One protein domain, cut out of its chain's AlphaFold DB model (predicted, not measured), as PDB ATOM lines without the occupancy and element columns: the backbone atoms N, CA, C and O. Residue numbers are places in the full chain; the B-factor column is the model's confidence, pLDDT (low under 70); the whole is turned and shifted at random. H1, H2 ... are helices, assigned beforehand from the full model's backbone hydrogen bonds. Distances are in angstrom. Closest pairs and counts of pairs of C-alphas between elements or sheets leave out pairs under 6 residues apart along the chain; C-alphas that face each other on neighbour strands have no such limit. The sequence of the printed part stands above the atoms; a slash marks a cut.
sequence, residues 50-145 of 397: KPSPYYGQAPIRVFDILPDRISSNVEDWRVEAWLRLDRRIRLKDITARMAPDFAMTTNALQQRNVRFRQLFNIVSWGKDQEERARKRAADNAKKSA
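What this domain is: This is residues 50 to 145 of the 397 residues of an uncharacterized protein of Coccidioides immitis RMSCC 3703 (UniProt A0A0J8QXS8). You are looking at a small body of helices and loops from which one long helix, H4, sticks out as an arm; in the body H1 and the very short H2 both touch H3, H1 nearly at right angles to it. The looped residues 50 to 61 make the end of the body far from H4. The printed part has 96 residues with four named helices, H1, H2, H3 and H4 along the chain, and no named strand; the class is all helix, though under half of the residues are in named elements. The whole is loose, with a radius of gyration of the C-alphas of 17.0 A, and spans 59 by 25 by 23 A, the arm making much of the length.

How they stand to each other: Start at residues 50 to 75, which hold no named element, and go on to H1, residues 76 to 85. H2, residues 91 to 95, is close to H1 but not clearly touching, the closest C-alphas being those of Val 79 and Ile 94, 7.9 A apart. Next comes H3, residues 106 to 119, which touches H2 with residues 106 to 110 alone; the closest C-alphas are those of Leu 91 and Thr 106, 6.1 A apart. With residues 112 to 116 alone H3 touches H1, closest at the C-alphas of Asp 76 and Asn 113, 5.7 A apart. The lines of H1 and H3 are about perpendicular, at 85 degrees. H4, residues 129 to 145, is apart from H1, H2 and H3. In H1, H2, H3 and H4 every O i to N i+4 pair is within hydrogen-bond range.

Where its parts are: Find C-alpha 76 at (30.990, -37.311, 2.403), where H1 begins; it runs 14.5 A to C-alpha 85. H2 is 6.3 A long, from C-alpha 91 to C-alpha 95. H3 runs 20.1 A from C-alpha 106 at (40.892, -29.077, 0.748) to C-alpha 119. H4 runs 24.1 A and ends at C-alpha 145 at (63.872, -60.132, 2.718).

The domain as a whole: The C-alphas of Tyr 55 and Ala 145 are the two farthest apart, 58.9 A. Residues 127 to 145, of which 129 to 145 belong to H4, stand free; the body without them spans 39 by 24 by 16 A. The link H1 to H2 is tight, those from H2 to H3 and H3 to H4 are short, and the printed part has no cut. The mean pLDDT of the printed part is 91.3; look for values under 70 at residues 126 to 130.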
ATOM      1  N   LYS A  50      32.266 -18.363 -13.980       96.06
ATOM      2  CA  LYS A  50      31.190 -17.469 -13.555       96.06
ATOM      3  C   LYS A  50      31.575 -16.740 -12.268       96.06
ATOM      4  O   LYS A  50      32.435 -17.241 -11.534       96.06
ATOM      5  N   PRO A  51      30.973 -15.575 -11.972       97.19
ATOM      6  CA  PRO A  51      31.226 -14.883 -10.713       97.19
ATOM      7  C   PRO A  51      30.896 -15.784  -9.518       97.19
ATOM      8  O   PRO A  51      29.949 -16.574  -9.557       97.19
ATOM      9  N   SER A  52      31.704 -15.678  -8.462       96.06
ATOM     10  CA  SER A  52      31.444 -16.398  -7.218       96.06
ATOM     11  C   SER A  52      30.156 -15.885  -6.564       96.06
ATOM     12  O   SER A  52      29.904 -14.680  -6.576       96.06
ATOM     13  N   PRO A  53      29.351 -16.762  -5.942       95.56
ATOM     14  CA  PRO A  53      28.189 -16.343  -5.161       95.56
ATOM     15  C   PRO A  53      28.550 -15.615  -3.858       95.56
ATOM     16  O   PRO A  53      27.639 -15.136  -3.178       95.56
ATOM     17  N   TYR A  54      29.837 -15.564  -3.496       96.19
ATOM     18  CA  TYR A  54      30.365 -14.843  -2.343       96.19
ATOM     19  C   TYR A  54      31.162 -13.620  -2.810       96.19
ATOM     20  O   TYR A  54      32.038 -13.730  -3.670       96.19
ATOM     21  N   TYR A  55      30.869 -12.456  -2.230       94.50
ATOM     22  CA  TYR A  55      31.524 -11.199  -2.589       94.50
ATOM     23  C   TYR A  55      33.034 -11.243  -2.318       94.50
ATOM     24  O   TYR A  55      33.483 -11.780  -1.306       94.50
ATOM     25  N   GLY A  56      33.817 -10.686  -3.246       94.19
ATOM     26  CA  GLY A  56      35.279 -10.618  -3.148       94.19
ATOM     27  C   GLY A  56      36.015 -11.940  -3.397       94.19
ATOM     28  O   GLY A  56      37.236 -11.980  -3.273       94.19
ATOM     29  N   GLN A  57      35.311 -13.020  -3.749       94.56
ATOM     30  CA  GLN A  57      35.928 -14.313  -4.054       94.56
ATOM     31  C   GLN A  57      36.219 -14.473  -5.551       94.56
ATOM     32  O   GLN A  57      35.532 -13.913  -6.407       94.56
ATOM     33  N   ALA A  58      37.235 -15.280  -5.865       94.88
ATOM     34  CA  ALA A  58      37.637 -15.555  -7.241       94.88
ATOM     35  C   ALA A  58      36.503 -16.217  -8.057       94.88
ATOM     36  O   ALA A  58      35.728 -16.999  -7.496       94.88
ATOM     37  N   PRO A  59      36.415 -15.964  -9.378       96.81
ATOM     38  CA  PRO A  59      35.457 -16.634 -10.253       96.81
ATOM     39  C   PRO A  59      35.553 -18.162 -10.167       96.81
ATOM     40  O   PRO A  59      36.641 -18.736 -10.087       96.81
ATOM     41  N   ILE A  60      34.402 -18.827 -10.220       96.88
ATOM     42  CA  ILE A  60      34.288 -20.280 -10.076       96.88
ATOM     43  C   ILE A  60      34.014 -20.950 -11.424       96.88
ATOM     44  O   ILE A  60      33.348 -20.392 -12.294       96.88
ATOM     45  N   ARG A  61      34.502 -22.183 -11.593       96.69
ATOM     46  CA  ARG A  61      34.253 -22.997 -12.795       96.69
ATOM     47  C   ARG A  61      32.796 -23.456 -12.837       96.69
ATOM     48  O   ARG A  61      32.245 -23.859 -11.806       96.69
ATOM     49  N   VAL A  62      32.175 -23.395 -14.012       96.38
ATOM     50  CA  VAL A  62      30.786 -23.819 -14.227       96.38
ATOM     51  C   VAL A  62      30.725 -25.339 -14.392       96.38
ATOM     52  O   VAL A  62      31.463 -25.915 -15.187       96.38
ATOM     53  N   PHE A  63      29.837 -25.976 -13.631       95.94
ATOM     54  CA  PHE A  63      29.508 -27.395 -13.740       95.94
ATOM     55  C   PHE A  63      28.000 -27.544 -13.577       95.94
ATOM     56  O   PHE A  63      27.447 -26.982 -12.633       95.94
ATOM     57  N   ASP A  64      27.360 -28.324 -14.444       95.19
ATOM     58  CA  ASP A  64      25.899 -28.476 -14.441       95.19
ATOM     59  C   ASP A  64      25.393 -29.233 -13.206       95.19
ATOM     60  O   ASP A  64      24.302 -28.976 -12.705       95.19
ATOM     61  N   ILE A  65      26.207 -30.153 -12.683       96.75
ATOM     62  CA  ILE A  65      25.840 -31.015 -11.551       96.75
ATOM     63  C   ILE A  65      26.208 -30.434 -10.180       96.75
ATOM     64  O   ILE A  65      25.784 -30.972  -9.155       96.75
ATOM     65  N   LEU A  66      27.046 -29.391 -10.139       97.50
ATOM     66  CA  LEU A  66      27.584 -28.854  -8.890       97.50
ATOM     67  C   LEU A  66      26.822 -27.578  -8.501       97.50
ATOM     68  O   LEU A  66      26.865 -26.602  -9.252       97.50
ATOM     69  N   PRO A  67      26.154 -27.539  -7.333       97.50
ATOM     70  CA  PRO A  67      25.411 -26.362  -6.898       97.50
ATOM     71  C   PRO A  67      26.351 -25.205  -6.550       97.50
ATOM     72  O   PRO A  67      27.498 -25.408  -6.151       97.50
ATOM     73  N   ASP A  68      25.872 -23.971  -6.693       96.75
ATOM     74  CA  ASP A  68      26.689 -22.757  -6.520       96.75
ATOM     75  C   ASP A  68      27.095 -22.491  -5.086       96.75
ATOM     76  O   ASP A  68      28.205 -22.029  -4.841       96.75
ATOM     77  N   ARG A  69      26.224 -22.841  -4.146       97.56
ATOM     78  CA  ARG A  69      26.479 -22.716  -2.717       97.56
ATOM     79  C   ARG A  69      26.477 -24.100  -2.100       97.56
ATOM     80  O   ARG A  69      25.506 -24.844  -2.239       97.56
ATOM     81  N   ILE A  70      27.562 -24.433  -1.421       97.88
ATOM     82  CA  ILE A  70      27.753 -25.708  -0.736       97.88
ATOM     83  C   ILE A  70      27.952 -25.413   0.750       97.88
ATOM     84  O   ILE A  70      28.696 -24.512   1.128       97.88
ATOM     85  N   SER A  71      27.265 -26.167   1.607       97.31
ATOM     86  CA  SER A  71      27.474 -26.083   3.054       97.31
ATOM     87  C   SER A  71      28.903 -26.501   3.412       97.31
ATOM     88  O   SER A  71      29.441 -27.442   2.827       97.31
ATOM     89  N   SER A  72      29.504 -25.853   4.407       95.81
ATOM     90  CA  SER A  72      30.803 -26.256   4.960       95.81
ATOM     91  C   SER A  72      30.789 -27.689   5.496       95.81
ATOM     92  O   SER A  72      31.775 -28.412   5.371       95.81
ATOM     93  N   ASN A  73      29.648 -28.128   6.030       96.44
ATOM     94  CA  ASN A  73      29.434 -29.487   6.505       96.44
ATOM     95  C   ASN A  73      28.709 -30.349   5.457       96.44
ATOM     96  O   ASN A  73      27.651 -30.914   5.723       96.44
ATOM     97  N   VAL A  74      29.248 -30.400   4.240       97.25
ATOM     98  CA  VAL A  74      28.737 -31.281   3.180       97.25
ATOM     99  C   VAL A  74      28.940 -32.752   3.549       97.25
ATOM    100  O   VAL A  74      29.945 -33.106   4.159       97.25
ATOM    101  N   GLU A  75      27.999 -33.615   3.185       97.50
ATOM    102  CA  GLU A  75      28.055 -35.050   3.448       97.50
ATOM    103  C   GLU A  75      29.096 -35.743   2.552       97.50
ATOM    104  O   GLU A  75      29.192 -35.465   1.352       97.50
ATOM    105  N   ASP A  76      29.856 -36.691   3.109       96.44
ATOM    106  CA  ASP A  76      30.990 -37.311   2.403       96.44
ATOM    107  C   ASP A  76      30.555 -38.097   1.156       96.44
ATOM    108  O   ASP A  76      31.221 -38.046   0.118       96.44
ATOM    109  N   TRP A  77      29.394 -38.758   1.223       96.94
ATOM    110  CA  TRP A  77      28.808 -39.473   0.087       96.94
ATOM    111  C   TRP A  77      28.448 -38.532  -1.070       96.94
ATOM    112  O   TRP A  77      28.555 -38.921  -2.232       96.94
ATOM    113  N   ARG A  78      28.059 -37.283  -0.778       97.62
ATOM    114  CA  ARG A  78      27.683 -36.294  -1.797       97.62
ATOM    115  C   ARG A  78      28.916 -35.758  -2.514       97.62
ATOM    116  O   ARG A  78      28.927 -35.687  -3.741       97.62
ATOM    117  N   VAL A  79      29.975 -35.457  -1.756       96.94
ATOM    118  CA  VAL A  79      31.296 -35.107  -2.312       96.94
ATOM    119  C   VAL A  79      31.771 -36.206  -3.254       96.94
ATOM    120  O   VAL A  79      32.196 -35.940  -4.375       96.94
ATOM    121  N   GLU A  80      31.659 -37.451  -2.806       96.12
ATOM    122  CA  GLU A  80      32.070 -38.612  -3.575       96.12
ATOM    123  C   GLU A  80      31.235 -38.817  -4.850       96.12
ATOM    124  O   GLU A  80      31.792 -39.123  -5.909       96.12
ATOM    125  N   ALA A  81      29.919 -38.606  -4.778       96.62
ATOM    126  CA  ALA A  81      29.033 -38.683  -5.935       96.62
ATOM    127  C   ALA A  81      29.412 -37.654  -7.011       96.62
ATOM    128  O   ALA A  81      29.540 -38.019  -8.179       96.62
ATOM    129  N   TRP A  82      29.671 -36.396  -6.638       97.19
ATOM    130  CA  TRP A  82      30.083 -35.366  -7.600       97.19
ATOM    131  C   TRP A  82      31.395 -35.706  -8.308       97.19
ATOM    132  O   TRP A  82      31.484 -35.564  -9.526       97.19
ATOM    133  N   LEU A  83      32.387 -36.205  -7.562       94.75
ATOM    134  CA  LEU A  83      33.673 -36.618  -8.131       94.75
ATOM    135  C   LEU A  83      33.540 -37.806  -9.099       94.75
ATOM    136  O   LEU A  83      34.352 -37.931 -10.015       94.75
ATOM    137  N   ARG A  84      32.539 -38.679  -8.907       92.56
ATOM    138  CA  ARG A  84      32.250 -39.792  -9.828       92.56
ATOM    139  C   ARG A  84      31.437 -39.381 -11.046       92.56
ATOM    140  O   ARG A  84      31.657 -39.938 -12.117       92.56
ATOM    141  N   LEU A  85      30.498 -38.453 -10.883       95.38
ATOM    142  CA  LEU A  85      29.623 -38.007 -11.967       95.38
ATOM    143  C   LEU A  85      30.381 -37.173 -13.009       95.38
ATOM    144  O   LEU A  85      30.148 -37.343 -14.202       95.38
ATOM    145  N   ASP A  86      31.312 -36.312 -12.584       94.00
ATOM    146  CA  ASP A  86      32.145 -35.534 -13.505       94.00
ATOM    147  C   ASP A  86      33.607 -35.487 -13.041       94.00
ATOM    148  O   ASP A  86      33.961 -34.808 -12.074       94.00
ATOM    149  N   ARG A  87      34.494 -36.149 -13.800       91.50
ATOM    150  CA  ARG A  87      35.941 -36.217 -13.511       91.50
ATOM    151  C   ARG A  87      36.637 -34.852 -13.494       91.50
ATOM    152  O   ARG A  87      37.779 -34.752 -13.045       91.50
ATOM    153  N   ARG A  88      36.023 -33.825 -14.089       92.44
ATOM    154  CA  ARG A  88      36.590 -32.471 -14.177       92.44
ATOM    155  C   ARG A  88      36.428 -31.711 -12.862       92.44
ATOM    156  O   ARG A  88      37.165 -30.740 -12.634       92.44
ATOM    157  N   ILE A  89      35.495 -32.146 -12.013       95.19
ATOM    158  CA  ILE A  89      35.286 -31.603 -10.674       95.19
ATOM    159  C   ILE A  89      36.436 -32.055  -9.779       95.19
ATOM    160  O   ILE A  89      36.778 -33.234  -9.694       95.19
ATOM    161  N   ARG A  90      37.053 -31.095  -9.098       95.50
ATOM    162  CA  ARG A  90      38.112 -31.310  -8.114       95.50
ATOM    163  C   ARG A  90      37.629 -30.830  -6.752       95.50
ATOM    164  O   ARG A  90      36.743 -29.986  -6.647       95.50
ATOM    165  N   LEU A  91      38.298 -31.283  -5.691       96.62
ATOM    166  CA  LEU A  91      38.011 -30.827  -4.324       96.62
ATOM    167  C   LEU A  91      38.102 -29.299  -4.180       96.62
ATOM    168  O   LEU A  91      37.315 -28.713  -3.449       96.62
ATOM    169  N   LYS A  92      39.007 -28.654  -4.933       96.50
ATOM    170  CA  LYS A  92      39.147 -27.189  -4.971       96.50
ATOM    171  C   LYS A  92      37.874 -26.479  -5.443       96.50
ATOM    172  O   LYS A  92      37.568 -25.402  -4.946       96.50
ATOM    173  N   ASP A  93      37.133 -27.068  -6.383       97.12
ATOM    174  CA  ASP A  93      35.896 -26.463  -6.893       97.12
ATOM    175  C   ASP A  93      34.770 -26.546  -5.868       97.12
ATOM    176  O   ASP A  93      33.963 -25.629  -5.766       97.12
ATOM    177  N   ILE A  94      34.743 -27.630  -5.089       97.69
ATOM    178  CA  ILE A  94      33.784 -27.820  -4.000       97.69
ATOM    179  C   ILE A  94      34.065 -26.805  -2.888       97.69
ATOM    180  O   ILE A  94      33.149 -26.118  -2.446       97.69
ATOM    181  N   THR A  95      35.330 -26.648  -2.479       97.38
ATOM    182  CA  THR A  95      35.706 -25.677  -1.438       97.38
ATOM    183  C   THR A  95      35.506 -24.228  -1.879       97.38
ATOM    184  O   THR A  95      35.113 -23.406  -1.064       97.38
ATOM    185  N   ALA A  96      35.707 -23.905  -3.163       96.94
ATOM    186  CA  ALA A  96      35.459 -22.559  -3.695       96.94
ATOM    187  C   ALA A  96      33.971 -22.151  -3.663       96.94
ATOM    188  O   ALA A  96      33.648 -20.972  -3.775       96.94
ATOM    189  N   ARG A  97      33.069 -23.127  -3.518       97.56
ATOM    190  CA  ARG A  97      31.615 -22.939  -3.405       97.56
ATOM    191  C   ARG A  97      31.124 -22.977  -1.955       97.56
ATOM    192  O   ARG A  97      29.921 -22.862  -1.726       97.56
ATOM    193  N   MET A  98      32.021 -23.144  -0.982       97.81
ATOM    194  CA  MET A  98      31.704 -23.048   0.445       97.81
ATOM    195  C   MET A  98      31.782 -21.598   0.926       97.81
ATOM    196  O   MET A  98      32.568 -20.807   0.411       97.81
ATOM    197  N   ALA A  99      30.989 -21.258   1.945       96.56
ATOM    198  CA  ALA A  99      31.068 -19.945   2.581       96.56
ATOM    199  C   ALA A  99      32.471 -19.734   3.183       96.56
ATOM    200  O   ALA A  99      32.915 -20.608   3.928       96.56
ATOM    201  N   PRO A 100      33.157 -18.609   2.897       95.19
ATOM    202  CA  PRO A 100      34.567 -18.421   3.249       95.19
ATOM    203  C   PRO A 100      34.824 -18.505   4.759       95.19
ATOM    204  O   PRO A 100      35.798 -19.127   5.171       95.19
ATOM    205  N   ASP A 101      33.905 -17.988   5.576       96.06
ATOM    206  CA  ASP A 101      34.019 -17.979   7.044       96.06
ATOM    207  C   ASP A 101      33.985 -19.382   7.666       96.06
ATOM    208  O   ASP A 101      34.472 -19.600   8.774       96.06
ATOM    209  N   PHE A 102      33.421 -20.352   6.943       95.94
ATOM    210  CA  PHE A 102      33.255 -21.731   7.399       95.94
ATOM    211  C   PHE A 102      33.918 -22.737   6.454       95.94
ATOM    212  O   PHE A 102      33.711 -23.943   6.595       95.94
ATOM    213  N   ALA A 103      34.674 -22.268   5.461       94.19
ATOM    214  CA  ALA A 103      35.197 -23.121   4.409       94.19
ATOM    215  C   ALA A 103      36.193 -24.127   4.989       94.19
ATOM    216  O   ALA A 103      37.165 -23.780   5.659       94.19
ATOM    217  N   MET A 104      35.967 -25.406   4.695       95.81
ATOM    218  CA  MET A 104      36.930 -26.439   5.037       95.81
ATOM    219  C   MET A 104      38.143 -26.368   4.112       95.81
ATOM    220  O   MET A 104      38.022 -26.136   2.908       95.81
ATOM    221  N   THR A 105      39.325 -26.657   4.657       96.19
ATOM    222  CA  THR A 105      40.523 -26.817   3.829       96.19
ATOM    223  C   THR A 105      40.373 -28.035   2.916       96.19
ATOM    224  O   THR A 105      39.780 -29.055   3.285       96.19
ATOM    225  N   THR A 106      40.952 -27.969   1.717       96.06
ATOM    226  CA  THR A 106      40.892 -29.077   0.748       96.06
ATOM    227  C   THR A 106      41.471 -30.378   1.304       96.06
ATOM    228  O   THR A 106      40.988 -31.453   0.960       96.06
ATOM    229  N   ASN A 107      42.475 -30.290   2.186       96.44
ATOM    230  CA  ASN A 107      43.068 -31.445   2.859       96.44
ATOM    231  C   ASN A 107      42.073 -32.106   3.826       96.44
ATOM    232  O   ASN A 107      41.882 -33.319   3.780       96.44
ATOM    233  N   ALA A 108      41.371 -31.315   4.643       96.50
ATOM    234  CA  ALA A 108      40.361 -31.851   5.554       96.50
ATOM    235  C   ALA A 108      39.234 -32.568   4.787       96.50
ATOM    236  O   ALA A 108      38.811 -33.658   5.173       96.50
ATOM    237  N   LEU A 109      38.799 -32.003   3.655       96.44
ATOM    238  CA  LEU A 109      37.800 -32.633   2.788       96.44
ATOM    239  C   LEU A 109      38.322 -33.931   2.142       96.44
ATOM    240  O   LEU A 109      37.595 -34.921   2.058       96.44
ATOM    241  N   GLN A 110      39.593 -33.956   1.730       95.62
ATOM    242  CA  GLN A 110      40.241 -35.153   1.194       95.62
ATOM    243  C   GLN A 110      40.300 -36.281   2.229       95.62
ATOM    244  O   GLN A 110      39.950 -37.416   1.910       95.62
ATOM    245  N   GLN A 111      40.716 -35.987   3.464       96.12
ATOM    246  CA  GLN A 111      40.808 -36.987   4.533       96.12
ATOM    247  C   GLN A 111      39.445 -37.596   4.859       96.12
ATOM    248  O   GLN A 111      39.331 -38.814   4.991       96.12
ATOM    249  N   ARG A 112      38.401 -36.761   4.928       96.69
ATOM    250  CA  ARG A 112      37.021 -37.224   5.108       96.69
ATOM    251  C   ARG A 112      36.582 -38.158   3.986       96.69
ATOM    252  O   ARG A 112      36.094 -39.248   4.258       96.69
ATOM    253  N   ASN A 113      36.834 -37.784   2.734       94.88
ATOM    254  CA  ASN A 113      36.491 -38.620   1.588       94.88
ATOM    255  C   ASN A 113      37.265 -39.960   1.585       94.88
ATOM    256  O   ASN A 113      36.680 -41.005   1.307       94.88
ATOM    257  N   VAL A 114      38.549 -39.965   1.971       94.38
ATOM    258  CA  VAL A 114      39.334 -41.205   2.134       94.38
ATOM    259  C   VAL A 114      38.735 -42.101   3.221       94.38
ATOM    260  O   VAL A 114      38.522 -43.285   2.963       94.38
ATOM    261  N   ARG A 115      38.413 -41.547   4.398       96.06
ATOM    262  CA  ARG A 115      37.769 -42.297   5.491       96.06
ATOM    263  C   ARG A 115      36.415 -42.858   5.069       96.06
ATOM    264  O   ARG A 115      36.133 -44.022   5.315       96.06
ATOM    265  N   PHE A 116      35.607 -42.059   4.377       96.81
ATOM    266  CA  PHE A 116      34.324 -42.497   3.839       96.81
ATOM    267  C   PHE A 116      34.488 -43.697   2.899       96.81
ATOM    268  O   PHE A 116      33.820 -44.712   3.065       96.81
ATOM    269  N   ARG A 117      35.432 -43.643   1.954       94.62
ATOM    270  CA  ARG A 117      35.691 -44.780   1.058       94.62
ATOM    271  C   ARG A 117      36.109 -46.042   1.805       94.62
ATOM    272  O   ARG A 117      35.683 -47.120   1.412       94.62
ATOM    273  N   GLN A 118      36.916 -45.912   2.858       94.31
ATOM    274  CA  GLN A 118      37.325 -47.043   3.694       94.31
ATOM    275  C   GLN A 118      36.128 -47.660   4.425       94.31
ATOM    276  O   GLN A 118      35.946 -48.868   4.363       94.31
ATOM    277  N   LEU A 119      35.279 -46.837   5.048       96.12
ATOM    278  CA  LEU A 119      34.103 -47.306   5.792       96.12
ATOM    279  C   LEU A 119      33.096 -48.058   4.912       96.12
ATOM    280  O   LEU A 119      32.469 -49.006   5.370       96.12
ATOM    281  N   PHE A 120      32.948 -47.639   3.655       95.44
ATOM    282  CA  PHE A 120      31.986 -48.218   2.714       95.44
ATOM    283  C   PHE A 120      32.634 -49.142   1.667       95.44
ATOM    284  O   PHE A 120      31.971 -49.521   0.705       95.44
ATOM    285  N   ASN A 121      33.919 -49.491   1.820       93.06
ATOM    286  CA  ASN A 121      34.687 -50.319   0.877       93.06
ATOM    287  C   ASN A 121      34.586 -49.857  -0.592       93.06
ATOM    288  O   ASN A 121      34.522 -50.652  -1.530       93.06
ATOM    289  N   ILE A 122      34.573 -48.541  -0.807       91.69
ATOM    290  CA  ILE A 122      34.412 -47.941  -2.129       91.69
ATOM    291  C   ILE A 122      35.775 -47.827  -2.825       91.69
ATOM    292  O   ILE A 122      36.709 -47.189  -2.330       91.69
ATOM    293  N   VAL A 123      35.870 -48.365  -4.041       86.94
ATOM    294  CA  VAL A 123      37.084 -48.310  -4.869       86.94
ATOM    295  C   VAL A 123      37.405 -46.870  -5.292       86.94
ATOM    296  O   VAL A 123      36.562 -46.141  -5.827       86.94
ATOM    297  N   SER A 124      38.656 -46.450  -5.078       80.38
ATOM    298  CA  SER A 124      39.145 -45.137  -5.506       80.38
ATOM    299  C   SER A 124      39.260 -45.050  -7.027       80.38
ATOM    300  O   SER A 124      39.847 -45.932  -7.646       80.38
ATOM    301  N   TRP A 125      38.791 -43.952  -7.620       71.88
ATOM    302  CA  TRP A 125      38.999 -43.675  -9.043       71.88
ATOM    303  C   TRP A 125      40.487 -43.429  -9.349       71.88
ATOM    304  O   TRP A 125      41.156 -42.676  -8.637       71.88
ATOM    305  N   GLY A 126      40.991 -44.016 -10.436       63.72
ATOM    306  CA  GLY A 126      42.181 -43.507 -11.124       63.72
ATOM    307  C   GLY A 126      43.538 -44.136 -10.808       63.72
ATOM    308  O   GLY A 126      44.527 -43.599 -11.291       63.72
ATOM    309  N   LYS A 127      43.621 -45.245 -10.066       53.75
ATOM    310  CA  LYS A 127      44.729 -46.221 -10.146       53.75
ATOM    311  C   LYS A 127      44.170 -47.570  -9.737       53.75
ATOM    312  O   LYS A 127      43.438 -47.604  -8.744       53.75
ATOM    313  N   ASP A 128      44.520 -48.625 -10.463       53.31
ATOM    314  CA  ASP A 128      44.146 -49.988 -10.106       53.31
ATOM    315  C   ASP A 128      44.515 -50.205  -8.640       53.31
ATOM    316  O   ASP A 128      45.679 -50.142  -8.233       53.31
ATOM    317  N   GLN A 129      43.481 -50.355  -7.813       62.91
ATOM    318  CA  GLN A 129      43.608 -50.705  -6.399       62.91
ATOM    319  C   GLN A 129      44.534 -51.921  -6.271       62.91
ATOM    320  O   GLN A 129      45.417 -51.944  -5.416       62.91
ATOM    321  N   GLU A 130      44.411 -52.840  -7.228       65.19
ATOM    322  CA  GLU A 130      45.271 -53.994  -7.436       65.19
ATOM    323  C   GLU A 130      46.739 -53.631  -7.696       65.19
ATOM    324  O   GLU A 130      47.613 -54.193  -7.046       65.19
ATOM    325  N   GLU A 131      47.060 -52.656  -8.553       72.25
ATOM    326  CA  GLU A 131      48.457 -52.257  -8.786       72.25
ATOM    327  C   GLU A 131      49.084 -51.641  -7.526       72.25
ATOM    328  O   GLU A 131      50.234 -51.929  -7.180       72.25
ATOM    329  N   ARG A 132      48.326 -50.821  -6.787       71.44
ATOM    330  CA  ARG A 132      48.787 -50.289  -5.493       71.44
ATOM    331  C   ARG A 132      48.949 -51.385  -4.446       71.44
ATOM    332  O   ARG A 132      49.928 -51.347  -3.702       71.44
ATOM    333  N   ALA A 133      48.009 -52.322  -4.370       74.38
ATOM    334  CA  ALA A 133      48.089 -53.465  -3.469       74.38
ATOM    335  C   ALA A 133      49.302 -54.339  -3.816       74.38
ATOM    336  O   ALA A 133      50.083 -54.677  -2.931       74.38
ATOM    337  N   ARG A 134      49.537 -54.596  -5.106       81.38
ATOM    338  CA  ARG A 134      50.681 -55.355  -5.618       81.38
ATOM    339  C   ARG A 134      52.011 -54.670  -5.324       81.38
ATOM    340  O   ARG A 134      52.933 -55.333  -4.864       81.38
ATOM    341  N   LYS A 135      52.112 -53.351  -5.529       84.12
ATOM    342  CA  LYS A 135      53.307 -52.573  -5.153       84.12
ATOM    343  C   LYS A 135      53.574 -52.645  -3.652       84.12
ATOM    344  O   LYS A 135      54.693 -52.947  -3.264       84.12
ATOM    345  N   ARG A 136      52.546 -52.481  -2.812       83.56
ATOM    346  CA  ARG A 136      52.690 -52.627  -1.351       83.56
ATOM    347  C   ARG A 136      53.105 -54.035  -0.937       83.56
ATOM    348  O   ARG A 136      53.977 -54.171  -0.088       83.56
ATOM    349  N   ALA A 137      52.518 -55.067  -1.539       85.44
ATOM    350  CA  ALA A 137      52.898 -56.453  -1.284       85.44
ATOM    351  C   ALA A 137      54.361 -56.711  -1.683       85.44
ATOM    352  O   ALA A 137      55.109 -57.313  -0.917       85.44
ATOM    353  N   ALA A 138      54.795 -56.190  -2.834       87.06
ATOM    354  CA  ALA A 138      56.181 -56.285  -3.282       87.06
ATOM    355  C   ALA A 138      57.152 -55.518  -2.365       87.06
ATOM    356  O   ALA A 138      58.227 -56.026  -2.051       87.06
ATOM    357  N   ASP A 139      56.781 -54.325  -1.904       86.88
ATOM    358  CA  ASP A 139      57.603 -53.527  -0.989       86.88
ATOM    359  C   ASP A 139      57.707 -54.184   0.395       86.88
ATOM    360  O   ASP A 139      58.792 -54.217   0.978       86.88
ATOM    361  N   ASN A 140      56.617 -54.771   0.901       85.50
ATOM    362  CA  ASN A 140      56.638 -55.551   2.139       85.50
ATOM    363  C   ASN A 140      57.505 -56.807   2.000       85.50
ATOM    364  O   ASN A 140      58.315 -57.065   2.885       85.50
ATOM    365  N   ALA A 141      57.411 -57.528   0.878       85.38
ATOM    366  CA  ALA A 141      58.260 -58.688   0.609       85.38
ATOM    367  C   ALA A 141      59.757 -58.317   0.557       85.38
ATOM    368  O   ALA A 141      60.597 -59.025   1.116       85.38
ATOM    369  N   LYS A 142      60.103 -57.175  -0.056       86.06
ATOM    370  CA  LYS A 142      61.484 -56.655  -0.078       86.06
ATOM    371  C   LYS A 142      61.984 -56.284   1.315       86.06
ATOM    372  O   LYS A 142      63.115 -56.618   1.655       86.06
ATOM    373  N   LYS A 143      61.155 -55.622   2.127       82.94
ATOM    374  CA  LYS A 143      61.503 -55.292   3.516       82.94
ATOM    375  C   LYS A 143      61.720 -56.555   4.345       82.94
ATOM    376  O   LYS A 143      62.744 -56.649   5.006       82.94
ATOM    377  N   SER A 144      60.842 -57.557   4.245       80.50
ATOM    378  CA  SER A 144      61.030 -58.824   4.965       80.50
ATOM    379  C   SER A 144      62.267 -59.602   4.506       80.50
ATOM    380  O   SER A 144      62.909 -60.242   5.331       80.50
ATOM    381  N   ALA A 145      62.643 -59.518   3.223       75.88
ATOM    382  CA  ALA A 145      63.872 -60.132   2.718       75.88
ATOM    383  C   ALA A 145      65.136 -59.402   3.208       75.88
ATOM    384  O   ALA A 145      66.116 -60.047   3.565       75.88
TER     385      ALA A 145